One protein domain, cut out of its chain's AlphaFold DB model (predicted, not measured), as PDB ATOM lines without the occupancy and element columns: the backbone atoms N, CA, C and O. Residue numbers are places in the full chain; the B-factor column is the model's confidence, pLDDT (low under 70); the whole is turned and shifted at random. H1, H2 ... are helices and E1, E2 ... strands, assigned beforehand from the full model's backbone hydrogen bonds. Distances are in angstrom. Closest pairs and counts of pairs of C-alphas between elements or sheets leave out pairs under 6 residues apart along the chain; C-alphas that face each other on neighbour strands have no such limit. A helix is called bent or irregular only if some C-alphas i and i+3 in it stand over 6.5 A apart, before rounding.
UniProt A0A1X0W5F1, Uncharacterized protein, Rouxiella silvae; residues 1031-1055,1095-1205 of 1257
ATOM      1  N   PHE A1031     -33.891  22.783  13.974       36.72
ATOM      2  CA  PHE A1031     -33.564  23.528  12.768       36.72
ATOM      3  C   PHE A1031     -34.541  23.298  11.608       36.72
ATOM      4  O   PHE A1031     -34.741  24.210  10.819       36.72
ATOM      5  N   PHE A1032     -35.187  22.134  11.510       33.88
ATOM      6  CA  PHE A1032     -36.105  21.858  10.399       33.88
ATOM      7  C   PHE A1032     -37.466  22.526  10.524       33.88
ATOM      8  O   PHE A1032     -38.077  22.872   9.516       33.88
ATOM      9  N   TYR A1033     -37.926  22.706  11.756       36.44
ATOM     10  CA  TYR A1033     -39.259  23.207  12.035       36.44
ATOM     11  C   TYR A1033     -39.256  24.687  12.432       36.44
ATOM     12  O   TYR A1033     -40.185  25.395  12.057       36.44
ATOM     13  N   ASN A1034     -38.158  25.190  13.013       34.84
ATOM     14  CA  ASN A1034     -38.039  26.593  13.417       34.84
ATOM     15  C   ASN A1034     -37.268  27.484  12.414       34.84
ATOM     16  O   ASN A1034     -37.502  28.688  12.405       34.84
ATOM     17  N   ASN A1035     -36.419  26.976  11.495       36.50
ATOM     18  CA  ASN A1035     -35.763  27.865  10.496       36.50
ATOM     19  C   ASN A1035     -36.612  28.216   9.274       36.50
ATOM     20  O   ASN A1035     -36.265  29.150   8.549       36.50
ATOM     21  N   LEU A1036     -37.747  27.552   9.049       37.28
ATOM     22  CA  LEU A1036     -38.731  28.080   8.101       37.28
ATOM     23  C   LEU A1036     -39.324  29.418   8.593       37.28
ATOM     24  O   LEU A1036     -39.746  30.225   7.765       37.28
ATOM     25  N   ALA A1037     -39.248  29.704   9.902       37.84
ATOM     26  CA  ALA A1037     -39.732  30.935  10.528       37.84
ATOM     27  C   ALA A1037     -38.789  32.145  10.387       37.84
ATOM     28  O   ALA A1037     -39.169  33.254  10.759       37.84
ATOM     29  N   GLY A1038     -37.594  31.982   9.803       38.97
ATOM     30  CA  GLY A1038     -36.632  33.081   9.653       38.97
ATOM     31  C   GLY A1038     -37.139  34.277   8.834       38.97
ATOM     32  O   GLY A1038     -36.627  35.374   9.011       38.97
ATOM     33  N   HIS A1039     -38.163  34.110   7.983       41.38
ATOM     34  CA  HIS A1039     -38.674  35.196   7.128       41.38
ATOM     35  C   HIS A1039     -40.200  35.165   6.905       41.38
ATOM     36  O   HIS A1039     -40.671  35.361   5.787       41.38
ATOM     37  N   GLY A1040     -40.979  34.922   7.963       31.66
ATOM     38  CA  GLY A1040     -42.438  35.072   7.940       31.66
ATOM     39  C   GLY A1040     -43.100  34.342   9.106       31.66
ATOM     40  O   GLY A1040     -43.010  33.123   9.211       31.66
ATOM     41  N   THR A1041     -43.779  35.088   9.968       32.62
ATOM     42  CA  THR A1041     -44.380  34.699  11.258       32.62
ATOM     43  C   THR A1041     -45.531  33.674  11.196       32.62
ATOM     44  O   THR A1041     -46.327  33.606  12.125       32.62
ATOM     45  N   PHE A1042     -45.643  32.858  10.144       29.20
ATOM     46  CA  PHE A1042     -46.807  31.984   9.916       29.20
ATOM     47  C   PHE A1042     -46.509  30.495   9.709       29.20
ATOM     48  O   PHE A1042     -47.438  29.719   9.517       29.20
ATOM     49  N   PHE A1043     -45.252  30.053   9.783       33.50
ATOM     50  CA  PHE A1043     -44.911  28.649   9.528       33.50
ATOM     51  C   PHE A1043     -44.246  27.993  10.732       33.50
ATOM     52  O   PHE A1043     -43.086  27.597  10.677       33.50
ATOM     53  N   GLN A1044     -45.011  27.858  11.819       41.09
ATOM     54  CA  GLN A1044     -44.733  26.823  12.805       41.09
ATOM     55  C   GLN A1044     -45.483  25.531  12.379       41.09
ATOM     56  O   GLN A1044     -46.698  25.543  12.171       41.09
ATOM     57  N   PRO A1045     -44.794  24.395  12.242       38.12
ATOM     58  CA  PRO A1045     -45.360  23.124  11.780       38.12
ATOM     59  C   PRO A1045     -46.181  22.412  12.863       38.12
ATOM     60  O   PRO A1045     -47.022  21.576  12.540       38.12
ATOM     61  N   TYR A1046     -45.990  22.772  14.133       40.12
ATOM     62  CA  TYR A1046     -46.810  22.300  15.245       40.12
ATOM     63  C   TYR A1046     -48.226  22.920  15.222       40.12
ATOM     64  O   TYR A1046     -49.186  22.151  15.168       40.12
ATOM     65  N   PRO A1047     -48.412  24.256  15.113       37.84
ATOM     66  CA  PRO A1047     -49.705  24.860  14.818       37.84
ATOM     67  C   PRO A1047     -50.366  24.320  13.562       37.84
ATOM     68  O   PRO A1047     -51.564  24.150  13.617       37.84
ATOM     69  N   ASN A1048     -49.641  23.985  12.485       40.56
ATOM     70  CA  ASN A1048     -50.258  23.374  11.300       40.56
ATOM     71  C   ASN A1048     -50.671  21.914  11.508       40.56
ATOM     72  O   ASN A1048     -51.751  21.541  11.082       40.56
ATOM     73  N   ARG A1049     -49.876  21.077  12.190       41.56
ATOM     74  CA  ARG A1049     -50.317  19.707  12.513       41.56
ATOM     75  C   ARG A1049     -51.545  19.732  13.398       41.56
ATOM     76  O   ARG A1049     -52.526  19.068  13.093       41.56
ATOM     77  N   ILE A1050     -51.517  20.525  14.464       37.94
ATOM     78  CA  ILE A1050     -52.669  20.605  15.350       37.94
ATOM     79  C   ILE A1050     -53.814  21.388  14.677       37.94
ATOM     80  O   ILE A1050     -54.968  21.083  14.945       37.94
ATOM     81  N   SER A1051     -53.549  22.356  13.780       38.88
ATOM     82  CA  SER A1051     -54.612  23.094  13.085       38.88
ATOM     83  C   SER A1051     -55.273  22.216  12.046       38.88
ATOM     84  O   SER A1051     -56.487  22.215  12.032       38.88
ATOM     85  N   SER A1052     -54.538  21.402  11.282       39.34
ATOM     86  CA  SER A1052     -55.090  20.353  10.417       39.34
ATOM     87  C   SER A1052     -55.919  19.353  11.224       39.34
ATOM     88  O   SER A1052     -57.071  19.113  10.881       39.34
ATOM     89  N   TYR A1053     -55.408  18.877  12.370       35.41
ATOM     90  CA  TYR A1053     -56.193  18.051  13.297       35.41
ATOM     91  C   TYR A1053     -57.449  18.774  13.825       35.41
ATOM     92  O   TYR A1053     -58.467  18.130  14.049       35.41
ATOM     93  N   SER A1054     -57.410  20.099  14.018       35.47
ATOM     94  CA  SER A1054     -58.528  20.876  14.577       35.47
ATOM     95  C   SER A1054     -59.515  21.430  13.540       35.47
ATOM     96  O   SER A1054     -60.683  21.580  13.860       35.47
ATOM     97  N   LEU A1055     -59.081  21.760  12.322       35.78
ATOM     98  CA  LEU A1055     -59.869  22.423  11.274       35.78
ATOM     99  C   LEU A1055     -60.719  21.408  10.512       35.78
ATOM    100  O   LEU A1055     -61.874  21.691  10.230       35.78
ATOM    101  N   ARG A1095     -44.323  10.593   5.401       59.06
ATOM    102  CA  ARG A1095     -43.272  10.708   4.391       59.06
ATOM    103  C   ARG A1095     -43.499  11.863   3.417       59.06
ATOM    104  O   ARG A1095     -42.542  12.567   3.129       59.06
ATOM    105  N   VAL A1096     -44.706  12.052   2.890       60.62
ATOM    106  CA  VAL A1096     -45.086  13.132   1.962       60.62
ATOM    107  C   VAL A1096     -45.014  14.487   2.659       60.62
ATOM    108  O   VAL A1096     -44.418  15.402   2.096       60.62
ATOM    109  N   VAL A1097     -45.501  14.612   3.901       57.59
ATOM    110  CA  VAL A1097     -45.367  15.861   4.686       57.59
ATOM    111  C   VAL A1097     -43.900  16.166   4.984       57.59
ATOM    112  O   VAL A1097     -43.424  17.284   4.781       57.59
ATOM    113  N   PHE A1098     -43.154  15.169   5.461       62.66
ATOM    114  CA  PHE A1098     -41.737  15.305   5.782       62.66
ATOM    115  C   PHE A1098     -40.913  15.659   4.538       62.66
ATOM    116  O   PHE A1098     -40.145  16.620   4.555       62.66
ATOM    117  N   LYS A1099     -41.131  14.942   3.432       74.94
ATOM    118  CA  LYS A1099     -40.505  15.209   2.135       74.94
ATOM    119  C   LYS A1099     -40.873  16.594   1.612       74.94
ATOM    120  O   LYS A1099     -39.978  17.322   1.207       74.94
ATOM    121  N   GLY A1100     -42.145  16.982   1.669       73.31
ATOM    122  CA  GLY A1100     -42.615  18.293   1.224       73.31
ATOM    123  C   GLY A1100     -41.945  19.440   1.980       73.31
ATOM    124  O   GLY A1100     -41.489  20.402   1.361       73.31
ATOM    125  N   ASN A1101     -41.791  19.311   3.301       69.19
ATOM    126  CA  ASN A1101     -41.084  20.299   4.120       69.19
ATOM    127  C   ASN A1101     -39.584  20.359   3.797       69.19
ATOM    128  O   ASN A1101     -39.029  21.453   3.676       69.19
ATOM    129  N   ILE A1102     -38.936  19.202   3.619       72.81
ATOM    130  CA  ILE A1102     -37.524  19.139   3.223       72.81
ATOM    131  C   ILE A1102     -37.309  19.769   1.850       72.81
ATOM    132  O   ILE A1102     -36.452  20.639   1.715       72.81
ATOM    133  N   ASP A1103     -38.094  19.363   0.855       80.31
ATOM    134  CA  ASP A1103     -37.978  19.848  -0.517       80.31
ATOM    135  C   ASP A1103     -38.238  21.362  -0.574       80.31
ATOM    136  O   ASP A1103     -37.476  22.096  -1.205       80.31
ATOM    137  N   THR A1104     -39.251  21.861   0.143       79.00
ATOM    138  CA  THR A1104     -39.564  23.299   0.206       79.00
ATOM    139  C   THR A1104     -38.435  24.099   0.856       79.00
ATOM    140  O   THR A1104     -37.976  25.093   0.287       79.00
ATOM    141  N   GLY A1105     -37.946  23.663   2.023       77.00
ATOM    142  CA  GLY A1105     -36.854  24.336   2.731       77.00
ATOM    143  C   GLY A1105     -35.548  24.328   1.935       77.00
ATOM    144  O   GLY A1105     -34.887  25.361   1.810       77.00
ATOM    145  N   PHE A1106     -35.209  23.187   1.332       83.62
ATOM    146  CA  PHE A1106     -34.030  23.036   0.485       83.62
ATOM    147  C   PHE A1106     -34.097  23.928  -0.760       83.62
ATOM    148  O   PHE A1106     -33.160  24.684  -1.022       83.62
ATOM    149  N   ASN A1107     -35.210  23.903  -1.500       86.19
ATOM    150  CA  ASN A1107     -35.369  24.709  -2.713       86.19
ATOM    151  C   ASN A1107     -35.319  26.211  -2.415       86.19
ATOM    152  O   ASN A1107     -34.697  26.962  -3.166       86.19
ATOM    153  N   LYS A1108     -35.909  26.649  -1.296       83.56
ATOM    154  CA  LYS A1108     -35.824  28.043  -0.845       83.56
ATOM    155  C   LYS A1108     -34.376  28.459  -0.580       83.56
ATOM    156  O   LYS A1108     -33.934  29.484  -1.093       83.56
ATOM    157  N   LYS A1109     -33.617  27.645   0.156       84.38
ATOM    158  CA  LYS A1109     -32.211  27.928   0.478       84.38
ATOM    159  C   LYS A1109     -31.306  27.939  -0.751       84.38
ATOM    160  O   LYS A1109     -30.420  28.777  -0.873       84.38
ATOM    161  N   ILE A1110     -31.582  27.066  -1.713       92.12
ATOM    162  CA  ILE A1110     -30.905  27.078  -3.010       92.12
ATOM    163  C   ILE A1110     -31.253  28.330  -3.823       92.12
ATOM    164  O   ILE A1110     -30.376  28.884  -4.483       92.12
ATOM    165  N   ALA A1111     -32.495  28.818  -3.762       91.50
ATOM    166  CA  ALA A1111     -32.872  30.082  -4.393       91.50
ATOM    167  C   ALA A1111     -32.163  31.288  -3.744       91.50
ATOM    168  O   ALA A1111     -31.690  32.169  -4.461       91.50
ATOM    169  N   GLU A1112     -32.032  31.304  -2.414       88.19
ATOM    170  CA  GLU A1112     -31.271  32.322  -1.671       88.19
ATOM    171  C   GLU A1112     -29.783  32.299  -2.049       88.19
ATOM    172  O   GLU A1112     -29.229  33.334  -2.424       88.19
ATOM    173  N   LEU A1113     -29.158  31.116  -2.069       93.00
ATOM    174  CA  LEU A1113     -27.772  30.949  -2.511       93.00
ATOM    175  C   LEU A1113     -27.579  31.408  -3.966       93.00
ATOM    176  O   LEU A1113     -26.640  32.143  -4.263       93.00
ATOM    177  N   ASN A1114     -28.492  31.040  -4.872       95.38
ATOM    178  CA  ASN A1114     -28.471  31.503  -6.262       95.38
ATOM    179  C   ASN A1114     -28.573  33.027  -6.370       95.38
ATOM    180  O   ASN A1114     -27.873  33.629  -7.186       95.38
ATOM    181  N   LYS A1115     -29.422  33.659  -5.552       95.56
ATOM    182  CA  LYS A1115     -29.547  35.118  -5.502       95.56
ATOM    183  C   LYS A1115     -28.227  35.760  -5.074       95.56
ATOM    184  O   LYS A1115     -27.755  36.655  -5.767       95.56
ATOM    185  N   LEU A1116     -27.606  35.263  -4.001       93.38
ATOM    186  CA  LEU A1116     -26.314  35.756  -3.507       93.38
ATOM    187  C   LEU A1116     -25.193  35.576  -4.541       93.38
ATOM    188  O   LEU A1116     -24.408  36.496  -4.766       93.38
ATOM    189  N   ILE A1117     -25.156  34.434  -5.233       95.94
ATOM    190  CA  ILE A1117     -24.231  34.189  -6.350       95.94
ATOM    191  C   ILE A1117     -24.470  35.190  -7.487       95.94
ATOM    192  O   ILE A1117     -23.512  35.699  -8.067       95.94
ATOM    193  N   GLY A1118     -25.731  35.489  -7.808       94.81
ATOM    194  CA  GLY A1118     -26.101  36.498  -8.798       94.81
ATOM    195  C   GLY A1118     -25.564  37.882  -8.436       94.81
ATOM    196  O   GLY A1118     -24.888  38.502  -9.254       94.81
ATOM    197  N   THR A1119     -25.789  38.320  -7.195       93.50
ATOM    198  CA  THR A1119     -25.292  39.599  -6.664       93.50
ATOM    199  C   THR A1119     -23.759  39.650  -6.654       93.50
ATOM    200  O   THR A1119     -23.172  40.637  -7.093       93.50
ATOM    201  N   TYR A1120     -23.084  38.563  -6.264       93.81
ATOM    202  CA  TYR A1120     -21.623  38.450  -6.341       93.81
ATOM    203  C   TYR A1120     -21.103  38.539  -7.786       93.81
ATOM    204  O   TYR A1120     -20.192  39.308  -8.081       93.81
ATOM    205  N   ASN A1121     -21.709  37.802  -8.720       94.25
ATOM    206  CA  ASN A1121     -21.311  37.802 -10.131       94.25
ATOM    207  C   ASN A1121     -21.572  39.138 -10.841       94.25
ATOM    208  O   ASN A1121     -20.937  39.406 -11.865       94.25
ATOM    209  N   ALA A1122     -22.512  39.939 -10.333       94.00
ATOM    210  CA  ALA A1122     -22.766  41.306 -10.777       94.00
ATOM    211  C   ALA A1122     -21.746  42.318 -10.215       94.00
ATOM    212  O   ALA A1122     -21.719  43.459 -10.664       94.00
ATOM    213  N   GLY A1123     -20.889  41.907  -9.272       91.12
ATOM    214  CA  GLY A1123     -19.952  42.788  -8.570       91.12
ATOM    215  C   GLY A1123     -20.588  43.588  -7.429       91.12
ATOM    216  O   GLY A1123     -19.956  44.502  -6.908       91.12
ATOM    217  N   GLU A1124     -21.820  43.253  -7.037       91.56
ATOM    218  CA  GLU A1124     -22.608  43.969  -6.023       91.56
ATOM    219  C   GLU A1124     -22.608  43.266  -4.652       91.56
ATOM    220  O   GLU A1124     -23.116  43.817  -3.678       91.56
ATOM    221  N   GLY A1125     -22.073  42.043  -4.558       85.69
ATOM    222  CA  GLY A1125     -22.132  41.197  -3.360       85.69
ATOM    223  C   GLY A1125     -20.779  40.617  -2.957       85.69
ATOM    224  O   GLY A1125     -19.840  40.591  -3.753       85.69
ATOM    225  N   LEU A1126     -20.678  40.125  -1.719       85.31
ATOM    226  CA  LEU A1126     -19.444  39.558  -1.174       85.31
ATOM    227  C   LEU A1126     -19.411  38.034  -1.328       85.31
ATOM    228  O   LEU A1126     -20.402  37.338  -1.115       85.31
ATOM    229  N   TYR A1127     -18.230  37.487  -1.629       88.94
ATOM    230  CA  TYR A1127     -18.038  36.033  -1.671       88.94
ATOM    231  C   TYR A1127     -18.271  35.376  -0.300       88.94
ATOM    232  O   TYR A1127     -18.728  34.237  -0.235       88.94
ATOM    233  N   SER A1128     -18.005  36.094   0.797       83.81
ATOM    234  CA  SER A1128     -18.263  35.619   2.161       83.81
ATOM    235  C   SER A1128     -19.733  35.288   2.401       83.81
ATOM    236  O   SER A1128     -20.015  34.330   3.113       83.81
ATOM    237  N   ASP A1129     -20.657  36.024   1.779       83.50
ATOM    238  CA  ASP A1129     -22.097  35.806   1.947       83.50
ATOM    239  C   ASP A1129     -22.521  34.514   1.241       83.50
ATOM    240  O   ASP A1129     -23.264  33.704   1.793       83.50
ATOM    241  N   VAL A1130     -21.957  34.266   0.051       90.12
ATOM    242  CA  VAL A1130     -22.113  33.001  -0.683       90.12
ATOM    243  C   VAL A1130     -21.552  31.833   0.137       90.12
ATOM    244  O   VAL A1130     -22.232  30.823   0.301       90.12
ATOM    245  N   GLN A1131     -20.346  31.979   0.701       88.50
ATOM    246  CA  GLN A1131     -19.718  30.945   1.532       88.50
ATOM    247  C   GLN A1131     -20.484  30.673   2.831       88.50
ATOM    248  O   GLN A1131     -20.515  29.533   3.295       88.50
ATOM    249  N   LEU A1132     -21.066  31.705   3.444       82.19
ATOM    250  CA  LEU A1132     -21.846  31.577   4.669       82.19
ATOM    251  C   LEU A1132     -23.133  30.786   4.410       82.19
ATOM    252  O   LEU A1132     -23.407  29.821   5.124       82.19
ATOM    253  N   GLU A1133     -23.876  31.139   3.360       89.19
ATOM    254  CA  GLU A1133     -25.116  30.441   3.002       89.19
ATOM    255  C   GLU A1133     -24.849  28.989   2.569       89.19
ATOM    256  O   GLU A1133     -25.539  28.053   2.980       89.19
ATOM    257  N   GLU A1134     -23.778  28.775   1.806       90.81
ATOM    258  CA  GLU A1134     -23.296  27.447   1.434       90.81
ATOM    259  C   GLU A1134     -22.905  26.598   2.655       90.81
ATOM    260  O   GLU A1134     -23.273  25.422   2.742       90.81
ATOM    261  N   ARG A1135     -22.203  27.187   3.633       84.75
ATOM    262  CA  ARG A1135     -21.848  26.509   4.885       84.75
ATOM    263  C   ARG A1135     -23.091  26.099   5.666       84.75
ATOM    264  O   ARG A1135     -23.121  24.980   6.169       84.75
ATOM    265  N   TYR A1136     -24.117  26.946   5.740       80.19
ATOM    266  CA  TYR A1136     -25.363  26.591   6.422       80.19
ATOM    267  C   TYR A1136     -26.046  25.374   5.796       80.19
ATOM    268  O   TYR A1136     -26.494  24.485   6.525       80.19
ATOM    269  N   LEU A1137     -26.077  25.295   4.464       82.06
ATOM    270  CA  LEU A1137     -26.610  24.140   3.741       82.06
ATOM    271  C   LEU A1137     -25.795  22.857   3.986       82.06
ATOM    272  O   LEU A1137     -26.377  21.782   4.136       82.06
ATOM    273  N   LEU A1138     -24.465  22.950   4.073       83.69
ATOM    274  CA  LEU A1138     -23.600  21.798   4.357       83.69
ATOM    275  C   LEU A1138     -23.691  21.347   5.825       83.69
ATOM    276  O   LEU A1138     -23.907  20.161   6.081       83.69
ATOM    277  N   GLU A1139     -23.632  22.268   6.793       79.69
ATOM    278  CA  GLU A1139     -23.810  21.973   8.227       79.69
ATOM    279  C   GLU A1139     -25.135  21.258   8.511       79.69
ATOM    280  O   GLU A1139     -25.244  20.417   9.404       79.69
ATOM    281  N   PHE A1140     -26.172  21.594   7.753       73.81
ATOM    282  CA  PHE A1140     -27.481  20.978   7.880       73.81
ATOM    283  C   PHE A1140     -27.451  19.469   7.610       73.81
ATOM    284  O   PHE A1140     -28.098  18.689   8.312       73.81
ATOM    285  N   THR A1141     -26.639  19.040   6.646       79.69
ATOM    286  CA  THR A1141     -26.460  17.622   6.311       79.69
ATOM    287  C   THR A1141     -25.662  16.888   7.394       79.69
ATOM    288  O   THR A1141     -25.973  15.744   7.731       79.69
ATOM    289  N   GLU A1142     -24.699  17.563   8.029       78.38
ATOM    290  CA  GLU A1142     -23.957  17.025   9.174       78.38
ATOM    291  C   GLU A1142     -24.862  16.804  10.389       78.38
ATOM    292  O   GLU A1142     -24.753  15.782  11.068       78.38
ATOM    293  N   ARG A1143     -25.811  17.715  10.641       70.50
ATOM    294  CA  ARG A1143     -26.770  17.584  11.750       70.50
ATOM    295  C   ARG A1143     -27.692  16.386  11.590       70.50
ATOM    296  O   ARG A1143     -27.988  15.718  12.580       70.50
ATOM    297  N   PHE A1144     -28.105  16.075  10.363       72.94
ATOM    298  CA  PHE A1144     -28.831  14.839  10.090       72.94
ATOM    299  C   PHE A1144     -28.000  13.603  10.410       72.94
ATOM    300  O   PHE A1144     -28.479  12.704  11.098       72.94
ATOM    301  N   ASN A1145     -26.738  13.584   9.991       76.88
ATOM    302  CA  ASN A1145     -25.837  12.484  10.318       76.88
ATOM    303  C   ASN A1145     -25.601  12.348  11.824       76.88
ATOM    304  O   ASN A1145     -25.546  11.233  12.337       76.88
ATOM    305  N   GLU A1146     -25.535  13.455  12.560       72.06
ATOM    306  CA  GLU A1146     -25.427  13.413  14.016       72.06
ATOM    307  C   GLU A1146     -26.697  12.844  14.679       72.06
ATOM    308  O   GLU A1146     -26.588  12.037  15.605       72.06
ATOM    309  N   ALA A1147     -27.890  13.191  14.178       62.94
ATOM    310  CA  ALA A1147     -29.156  12.612  14.636       62.94
ATOM    311  C   ALA A1147     -29.217  11.096  14.382       62.94
ATOM    312  O   ALA A1147     -29.524  10.319  15.289       62.94
ATOM    313  N   MET A1148     -28.829  10.666  13.178       71.31
ATOM    314  CA  MET A1148     -28.708   9.253  12.809       71.31
ATOM    315  C   MET A1148     -27.749   8.518  13.748       71.31
ATOM    316  O   MET A1148     -28.106   7.498  14.341       71.31
ATOM    317  N   LYS A1149     -26.559   9.085  13.971       75.00
ATOM    318  CA  LYS A1149     -25.522   8.517  14.837       75.00
ATOM    319  C   LYS A1149     -25.986   8.358  16.284       75.00
ATOM    320  O   LYS A1149     -25.748   7.309  16.882       75.00
ATOM    321  N   LYS A1150     -26.680   9.352  16.854       61.31
ATOM    322  CA  LYS A1150     -27.256   9.275  18.214       61.31
ATOM    323  C   LYS A1150     -28.286   8.145  18.319       61.31
ATOM    324  O   LYS A1150     -28.236   7.326  19.244       61.31
ATOM    325  N   SER A1151     -29.116   7.999  17.294       57.53
ATOM    326  CA  SER A1151     -30.063   6.886  17.148       57.53
ATOM    327  C   SER A1151     -29.391   5.557  16.771       57.53
ATOM    328  O   SER A1151     -30.001   4.492  16.854       57.53
ATOM    329  N   GLY A1152     -28.072   5.550  16.540       64.81
ATOM    330  CA  GLY A1152     -27.273   4.366  16.201       64.81
ATOM    331  C   GLY A1152     -27.532   3.858  14.787       64.81
ATOM    332  O   GLY A1152     -27.262   2.692  14.502       64.81
ATOM    333  N   LEU A1153     -28.122   4.690  13.939       71.62
ATOM    334  CA  LEU A1153     -28.329   4.423  12.528       71.62
ATOM    335  C   LEU A1153     -27.058   4.749  11.748       71.62
ATOM    336  O   LEU A1153     -26.251   5.584  12.164       71.62
ATOM    337  N   SER A1154     -26.889   4.080  10.613       78.19
ATOM    338  CA  SER A1154     -25.771   4.332   9.711       78.19
ATOM    339  C   SER A1154     -25.836   5.762   9.175       78.19
ATOM    340  O   SER A1154     -26.871   6.204   8.680       78.19
ATOM    341  N   GLU A1155     -24.720   6.487   9.263       80.62
ATOM    342  CA  GLU A1155     -24.594   7.822   8.673       80.62
ATOM    343  C   GLU A1155     -24.803   7.751   7.153       80.62
ATOM    344  O   GLU A1155     -24.253   6.882   6.468       80.62
ATOM    345  N   ILE A1156     -25.543   8.711   6.605       79.38
ATOM    346  CA  ILE A1156     -25.671   8.901   5.165       79.38
ATOM    347  C   ILE A1156     -24.681  10.010   4.789       79.38
ATOM    348  O   ILE A1156     -24.950  11.200   4.908       79.38
ATOM    349  N   LYS A1157     -23.464   9.653   4.382       79.75
ATOM    350  CA  LYS A1157     -22.429  10.666   4.121       79.75
ATOM    351  C   LYS A1157     -22.697  11.411   2.814       79.75
ATOM    352  O   LYS A1157     -22.653  10.816   1.738       79.75
ATOM    353  N   LEU A1158     -22.906  12.722   2.908       79.12
ATOM    354  CA  LEU A1158     -22.844  13.629   1.769       79.12
ATOM    355  C   LEU A1158     -21.364  13.972   1.545       79.12
ATOM    356  O   LEU A1158     -20.794  14.781   2.265       79.12
ATOM    357  N   GLY A1159     -20.701  13.303   0.599       79.62
ATOM    358  CA  GLY A1159     -19.265  13.479   0.316       79.62
ATOM    359  C   GLY A1159     -18.883  14.822  -0.329       79.62
ATOM    360  O   GLY A1159     -17.887  14.885  -1.045       79.62
ATOM    361  N   LEU A1160     -19.684  15.871  -0.132       83.62
ATOM    362  CA  LEU A1160     -19.515  17.180  -0.754       83.62
ATOM    363  C   LEU A1160     -18.770  18.128   0.186       83.62
ATOM    364  O   LEU A1160     -19.088  18.222   1.367       83.62
ATOM    365  N   LYS A1161     -17.794  18.856  -0.362       84.38
ATOM    366  CA  LYS A1161     -17.075  19.925   0.353       84.38
ATOM    367  C   LYS A1161     -17.608  21.323   0.027       84.38
ATOM    368  O   LYS A1161     -17.319  22.259   0.759       84.38
ATOM    369  N   THR A1162     -18.321  21.461  -1.090       88.88
ATOM    370  CA  THR A1162     -18.820  22.723  -1.644       88.88
ATOM    371  C   THR A1162     -20.022  22.424  -2.554       88.88
ATOM    372  O   THR A1162     -20.090  21.357  -3.166       88.88
ATOM    373  N   LEU A1163     -20.993  23.331  -2.574       88.12
ATOM    374  CA  LEU A1163     -22.169  23.411  -3.440       88.12
ATOM    375  C   LEU A1163     -21.976  24.406  -4.588       88.12
ATOM    376  O   LEU A1163     -22.783  24.421  -5.515       88.12
ATOM    377  N   THR A1164     -20.940  25.244  -4.529       92.38
ATOM    378  CA  THR A1164     -20.620  26.221  -5.568       92.38
ATOM    379  C   THR A1164     -19.362  25.824  -6.338       92.38
ATOM    380  O   THR A1164     -18.465  25.154  -5.832       92.38
ATOM    381  N   ARG A1165     -19.283  26.221  -7.608       92.88
ATOM    382  CA  ARG A1165     -18.084  26.068  -8.438       92.88
ATOM    383  C   ARG A1165     -17.841  27.322  -9.260       92.88
ATOM    384  O   ARG A1165     -18.762  28.087  -9.536       92.88
ATOM    385  N   ARG A1166     -16.596  27.520  -9.689       91.06
ATOM    386  CA  ARG A1166     -16.284  28.516 -10.721       91.06
ATOM    387  C   ARG A1166     -16.703  27.983 -12.086       91.06
ATOM    388  O   ARG A1166     -16.585  26.784 -12.335       91.06
ATOM    389  N   ARG A1167     -17.174  28.866 -12.966       88.06
ATOM    390  CA  ARG A1167     -17.493  28.499 -14.349       88.06
ATOM    391  C   ARG A1167     -16.241  28.054 -15.104       88.06
ATOM    392  O   ARG A1167     -15.164  28.624 -14.956       88.06
ATOM    393  N   ASN A1168     -16.408  27.052 -15.964       82.12
ATOM    394  CA  ASN A1168     -15.327  26.505 -16.795       82.12
ATOM    395  C   ASN A1168     -14.990  27.384 -18.017       82.12
ATOM    396  O   ASN A1168     -14.107  27.035 -18.792       82.12
ATOM    397  N   ASP A1169     -15.675  28.515 -18.199       83.81
ATOM    398  CA  ASP A1169     -15.472  29.462 -19.305       83.81
ATOM    399  C   ASP A1169     -14.290  30.428 -19.072       83.81
ATOM    400  O   ASP A1169     -14.101  31.383 -19.823       83.81
ATOM    401  N   GLY A1170     -13.498  30.198 -18.018       75.56
ATOM    402  CA  GLY A1170     -12.394  31.066 -17.612       75.56
ATOM    403  C   GLY A1170     -12.837  32.322 -16.855       75.56
ATOM    404  O   GLY A1170     -11.983  33.086 -16.403       75.56
ATOM    405  N   SER A1171     -14.144  32.543 -16.665       81.56
ATOM    406  CA  SER A1171     -14.639  33.642 -15.840       81.56
ATOM    407  C   SER A1171     -14.493  33.323 -14.349       81.56
ATOM    408  O   SER A1171     -14.655  32.189 -13.904       81.56
ATOM    409  N   GLN A1172     -14.232  34.344 -13.525       86.25
ATOM    410  CA  GLN A1172     -14.262  34.206 -12.060       86.25
ATOM    411  C   GLN A1172     -15.694  34.107 -11.497       86.25
ATOM    412  O   GLN A1172     -15.892  34.249 -10.289       86.25
ATOM    413  N   LYS A1173     -16.696  33.876 -12.355       92.56
ATOM    414  CA  LYS A1173     -18.094  33.783 -11.944       92.56
ATOM    415  C   LYS A1173     -18.355  32.460 -11.238       92.56
ATOM    416  O   LYS A1173     -17.862  31.408 -11.651       92.56
ATOM    417  N   LEU A1174     -19.150  32.531 -10.180       94.12
ATOM    418  CA  LEU A1174     -19.627  31.378  -9.432       94.12
ATOM    419  C   LEU A1174     -20.955  30.884  -9.999       94.12
ATOM    420  O   LEU A1174     -21.762  31.655 -10.515       94.12
ATOM    421  N   GLU A1175     -21.198  29.593  -9.875       96.00
ATOM    422  CA  GLU A1175     -22.499  28.975 -10.092       96.00
ATOM    423  C   GLU A1175     -22.696  27.839  -9.091       96.00
ATOM    424  O   GLU A1175     -21.728  27.339  -8.512       96.00
ATOM    425  N   ILE A1176     -23.943  27.427  -8.876       95.38
ATOM    426  CA  ILE A1176     -24.213  26.198  -8.131       95.38
ATOM    427  C   ILE A1176     -23.702  25.022  -8.963       95.38
ATOM    428  O   ILE A1176     -24.029  24.913 -10.146       95.38
ATOM    429  N   ASP A1177     -22.908  24.143  -8.354       93.75
ATOM    430  CA  ASP A1177     -22.477  22.919  -9.014       93.75
ATOM    431  C   ASP A1177     -23.687  21.979  -9.160       93.75
ATOM    432  O   ASP A1177     -24.203  21.488  -8.149       93.75
ATOM    433  N   PRO A1178     -24.161  21.696 -10.389       90.75
ATOM    434  CA  PRO A1178     -25.330  20.851 -10.607       90.75
ATOM    435  C   PRO A1178     -25.152  19.447 -10.018       90.75
ATOM    436  O   PRO A1178     -26.122  18.853  -9.552       90.75
ATOM    437  N   ASN A1179     -23.917  18.934  -9.976       89.94
ATOM    438  CA  ASN A1179     -23.629  17.630  -9.380       89.94
ATOM    439  C   ASN A1179     -23.773  17.662  -7.856       89.94
ATOM    440  O   ASN A1179     -24.339  16.738  -7.270       89.94
ATOM    441  N   ALA A1180     -23.290  18.728  -7.213       88.00
ATOM    442  CA  ALA A1180     -23.405  18.920  -5.773       88.00
ATOM    443  C   ALA A1180     -24.868  19.146  -5.351       88.00
ATOM    444  O   ALA A1180     -25.339  18.524  -4.397       88.00
ATOM    445  N   TYR A1181     -25.612  19.959  -6.107       90.75
ATOM    446  CA  TYR A1181     -27.050  20.161  -5.910       90.75
ATOM    447  C   TYR A1181     -27.827  18.843  -5.991       90.75
ATOM    448  O   TYR A1181     -28.583  18.508  -5.079       90.75
ATOM    449  N   GLU A1182     -27.604  18.060  -7.048       90.62
ATOM    450  CA  GLU A1182     -28.299  16.790  -7.257       90.62
ATOM    451  C   GLU A1182     -27.909  15.740  -6.204       90.62
ATOM    452  O   GLU A1182     -28.765  15.017  -5.693       90.62
ATOM    453  N   ALA A1183     -26.636  15.681  -5.804       87.44
ATOM    454  CA  ALA A1183     -26.194  14.813  -4.716       87.44
ATOM    455  C   ALA A1183     -26.854  15.185  -3.375       87.44
ATOM    456  O   ALA A1183     -27.289  14.293  -2.643       87.44
ATOM    457  N   MET A1184     -26.997  16.479  -3.073       86.62
ATOM    458  CA  MET A1184     -27.674  16.934  -1.857       86.62
ATOM    459  C   MET A1184     -29.188  16.680  -1.906       86.62
ATOM    460  O   MET A1184     -29.772  16.219  -0.924       86.62
ATOM    461  N   ARG A1185     -29.819  16.855  -3.072       88.31
ATOM    462  CA  ARG A1185     -31.222  16.486  -3.302       88.31
ATOM    463  C   ARG A1185     -31.461  14.991  -3.088       88.31
ATOM    464  O   ARG A1185     -32.390  14.614  -2.377       88.31
ATOM    465  N   ARG A1186     -30.605  14.127  -3.646       88.12
ATOM    466  CA  ARG A1186     -30.677  12.668  -3.443       88.12
ATOM    467  C   ARG A1186     -30.463  12.278  -1.989       88.12
ATOM    468  O   ARG A1186     -31.131  11.369  -1.505       88.12
ATOM    469  N   PHE A1187     -29.558  12.956  -1.289       87.25
ATOM    470  CA  PHE A1187     -29.353  12.764   0.144       87.25
ATOM    471  C   PHE A1187     -30.641  13.038   0.932       87.25
ATOM    472  O   PHE A1187     -31.093  12.172   1.682       87.25
ATOM    473  N   PHE A1188     -31.291  14.177   0.691       84.00
ATOM    474  CA  PHE A1188     -32.564  14.516   1.327       84.00
ATOM    475  C   PHE A1188     -33.700  13.562   0.951       84.00
ATOM    476  O   PHE A1188     -34.447  13.135   1.825       84.00
ATOM    477  N   GLN A1189     -33.798  13.155  -0.315       84.94
ATOM    478  CA  GLN A1189     -34.774  12.151  -0.746       84.94
ATOM    479  C   GLN A1189     -34.534  10.794  -0.085       84.94
ATOM    480  O   GLN A1189     -35.490  10.122   0.294       84.94
ATOM    481  N   ARG A1190     -33.272  10.387   0.084       84.12
ATOM    482  CA  ARG A1190     -32.919   9.146   0.777       84.12
ATOM    483  C   ARG A1190     -33.343   9.201   2.240       84.12
ATOM    484  O   ARG A1190     -33.997   8.268   2.684       84.12
ATOM    485  N   ILE A1191     -33.064  10.303   2.942       79.38
ATOM    486  CA  ILE A1191     -33.553  10.528   4.312       79.38
ATOM    487  C   ILE A1191     -35.082  10.502   4.354       79.38
ATOM    488  O   ILE A1191     -35.672   9.847   5.206       79.38
ATOM    489  N   ALA A1192     -35.737  11.195   3.423       76.81
ATOM    490  CA  ALA A1192     -37.187  11.247   3.367       76.81
ATOM    491  C   ALA A1192     -37.810   9.885   3.066       76.81
ATOM    492  O   ALA A1192     -38.902   9.629   3.541       76.81
ATOM    493  N   ASN A1193     -37.145   8.997   2.330       78.00
ATOM    494  CA  ASN A1193     -37.651   7.660   2.014       78.00
ATOM    495  C   ASN A1193     -37.324   6.622   3.099       78.00
ATOM    496  O   ASN A1193     -38.103   5.693   3.299       78.00
ATOM    497  N   ASP A1194     -36.242   6.815   3.846       74.31
ATOM    498  CA  ASP A1194     -35.802   5.939   4.930       74.31
ATOM    499  C   ASP A1194     -36.635   6.164   6.207       74.31
ATOM    500  O   ASP A1194     -36.559   7.210   6.856       74.31
ATOM    501  N   LYS A1195     -37.474   5.179   6.559       71.00
ATOM    502  CA  LYS A1195     -38.373   5.250   7.724       71.00
ATOM    503  C   LYS A1195     -37.592   5.408   9.029       71.00
ATOM    504  O   LYS A1195     -37.993   6.209   9.871       71.00
ATOM    505  N   GLU A1196     -36.483   4.693   9.191       64.81
ATOM    506  CA  GLU A1196     -35.649   4.782  10.388       64.81
ATOM    507  C   GLU A1196     -34.983   6.150  10.489       64.81
ATOM    508  O   GLU A1196     -34.962   6.736  11.572       64.81
ATOM    509  N   ALA A1197     -34.512   6.698   9.366       66.94
ATOM    510  CA  ALA A1197     -33.939   8.035   9.346       66.94
ATOM    511  C   ALA A1197     -34.959   9.091   9.769       66.94
ATOM    512  O   ALA A1197     -34.668   9.906  10.648       66.94
ATOM    513  N   ARG A1198     -36.181   9.034   9.221       74.81
ATOM    514  CA  ARG A1198     -37.281   9.913   9.643       74.81
ATOM    515  C   ARG A1198     -37.545   9.792  11.141       74.81
ATOM    516  O   ARG A1198     -37.570  10.808  11.827       74.81
ATOM    517  N   ILE A1199     -37.668   8.569  11.663       63.34
ATOM    518  CA  ILE A1199     -37.902   8.336  13.094       63.34
ATOM    519  C   ILE A1199     -36.753   8.890  13.934       63.34
ATOM    520  O   ILE A1199     -37.008   9.573  14.914       63.34
ATOM    521  N   ALA A1200     -35.495   8.656  13.564       62.09
ATOM    522  CA  ALA A1200     -34.349   9.180  14.302       62.09
ATOM    523  C   ALA A1200     -34.294  10.707  14.308       62.09
ATOM    524  O   ALA A1200     -33.863  11.294  15.295       62.09
ATOM    525  N   ILE A1201     -34.726  11.348  13.226       63.84
ATOM    526  CA  ILE A1201     -34.798  12.805  13.120       63.84
ATOM    527  C   ILE A1201     -35.921  13.344  14.004       63.84
ATOM    528  O   ILE A1201     -35.697  14.276  14.772       63.84
ATOM    529  N   VAL A1202     -37.098  12.719  13.947       62.47
ATOM    530  CA  VAL A1202     -38.270  13.049  14.771       62.47
ATOM    531  C   VAL A1202     -37.962  12.830  16.257       62.47
ATOM    532  O   VAL A1202     -38.163  13.721  17.070       62.47
ATOM    533  N   MET A1203     -37.377  11.690  16.621       59.66
ATOM    534  CA  MET A1203     -36.988  11.347  17.994       59.66
ATOM    535  C   MET A1203     -35.747  12.085  18.502       59.66
ATOM    536  O   MET A1203     -35.379  11.927  19.662       59.66
ATOM    537  N   ASN A1204     -35.075  12.861  17.657       57.44
ATOM    538  CA  ASN A1204     -33.988  13.746  18.068       57.44
ATOM    539  C   ASN A1204     -34.406  15.227  18.007       57.44
ATOM    540  O   ASN A1204     -33.598  16.102  18.308       57.44
ATOM    541  N   ASN A1205     -35.660  15.507  17.637       61.72
ATOM    542  CA  ASN A1205     -36.261  16.834  17.628       61.72
ATOM    543  C   ASN A1205     -37.161  16.993  18.865       61.72
ATOM    544  O   ASN A1205     -38.106  16.227  19.070       61.72
TER     545      ASN A1205
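Overview. This is residues 1031 to 1055 and 1095 to 1205 of the 1257 residues of an uncharacterized protein of Rouxiella silvae (UniProt A0A1X0W5F1). The long helices H3 and H4 form a hairpin, and H5 runs back beside the first part of H3; the short H6 crosses one end between H4 and H5, and the small strand hairpin E1 and E2 lies by H3 toward the other end. H1 is near H3, and residues 1047 to 1055 of H2 stick out, free of the body. The printed part has 136 residues, with six named helices and two named strands in the order H1 H2 H3 H4 E1 E2 H5 H6; the sheet, E1 - E2, is antiparallel and the class is mostly helix. It is only just compact, close to loose, with a radius of gyration of the C-alphas of 16.7 A, and only just elongated, spanning 53 by 35 by 21 A.

Arrangement. H1, residues 1031 to 1039, is close to but not clearly touching H3, residues 1095 to 1121; the closest C-alphas, Leu 1036 and Gly 1105, are 6.8 A apart. H2, residues 1045 to 1055, is apart from H3. H3 touches H4, residues 1127 to 1151, with residues 1109 to 1120 alone, opposite ways at a shallow tilt of 23 degrees; the closest C-alphas, Leu 1116 and Val 1130, are 5.8 A apart. Strands E1, residues 1164 to 1166, and E2, residues 1174 to 1176, form a hairpin with N 1165 and O 1175 at 2.8 A, within hydrogen-bond range. The closest C-alphas of H3 and E2, Ile 1117 and Leu 1174, are 6.2 A apart. H5, residues 1178 to 1193, touches H3 with residues 1188 to 1193 alone, opposite ways at a shallow tilt of 19 degrees; the closest C-alphas, Lys 1099 and Ala 1192, are 5.3 A apart. H4 and H5 are near each other, with 9 pairs of C-alphas within 10 A. H6, residues 1195 to 1202, touches H4, closest at the C-alphas of Ser 1151 and Ala 1200, 5.6 A. H5 and H6 touch only at the corner, and only just, with 3 pairs of C-alphas within 8 A. Every O i to N i+4 pair is within hydrogen-bond range in H2, H3, H5 and H6, against 20 of 21 in H4 and 1 of 5 in H1, where 2 of 6 O i to N i+3 pairs are.

Along the chain. H1 begins at C-alpha 1031 (-33.564, 23.528, 12.768) and is irregular: C-alphas 1036 and 1039 are 7.2 A apart. H3 measures 37.8 A, H4 36.7 A and H5 22.0 A from first to last C-alpha. H6 ends at C-alpha 1202 (-38.270, 13.049, 14.771).

Size, cuts and confidence. The two C-alphas farthest apart, those of Ser 1054 and Gly 1170, are 57.2 A apart. Residues 1056 to 1094 are not printed, and C-alphas 1055 and 1095 are 21.4 A apart across the cut. The link from H4 to E1 is long, 12 residues. The model's mean pLDDT over the printed part is 72.9, and 43 residues are under 70, among them residues 1031 to 1055.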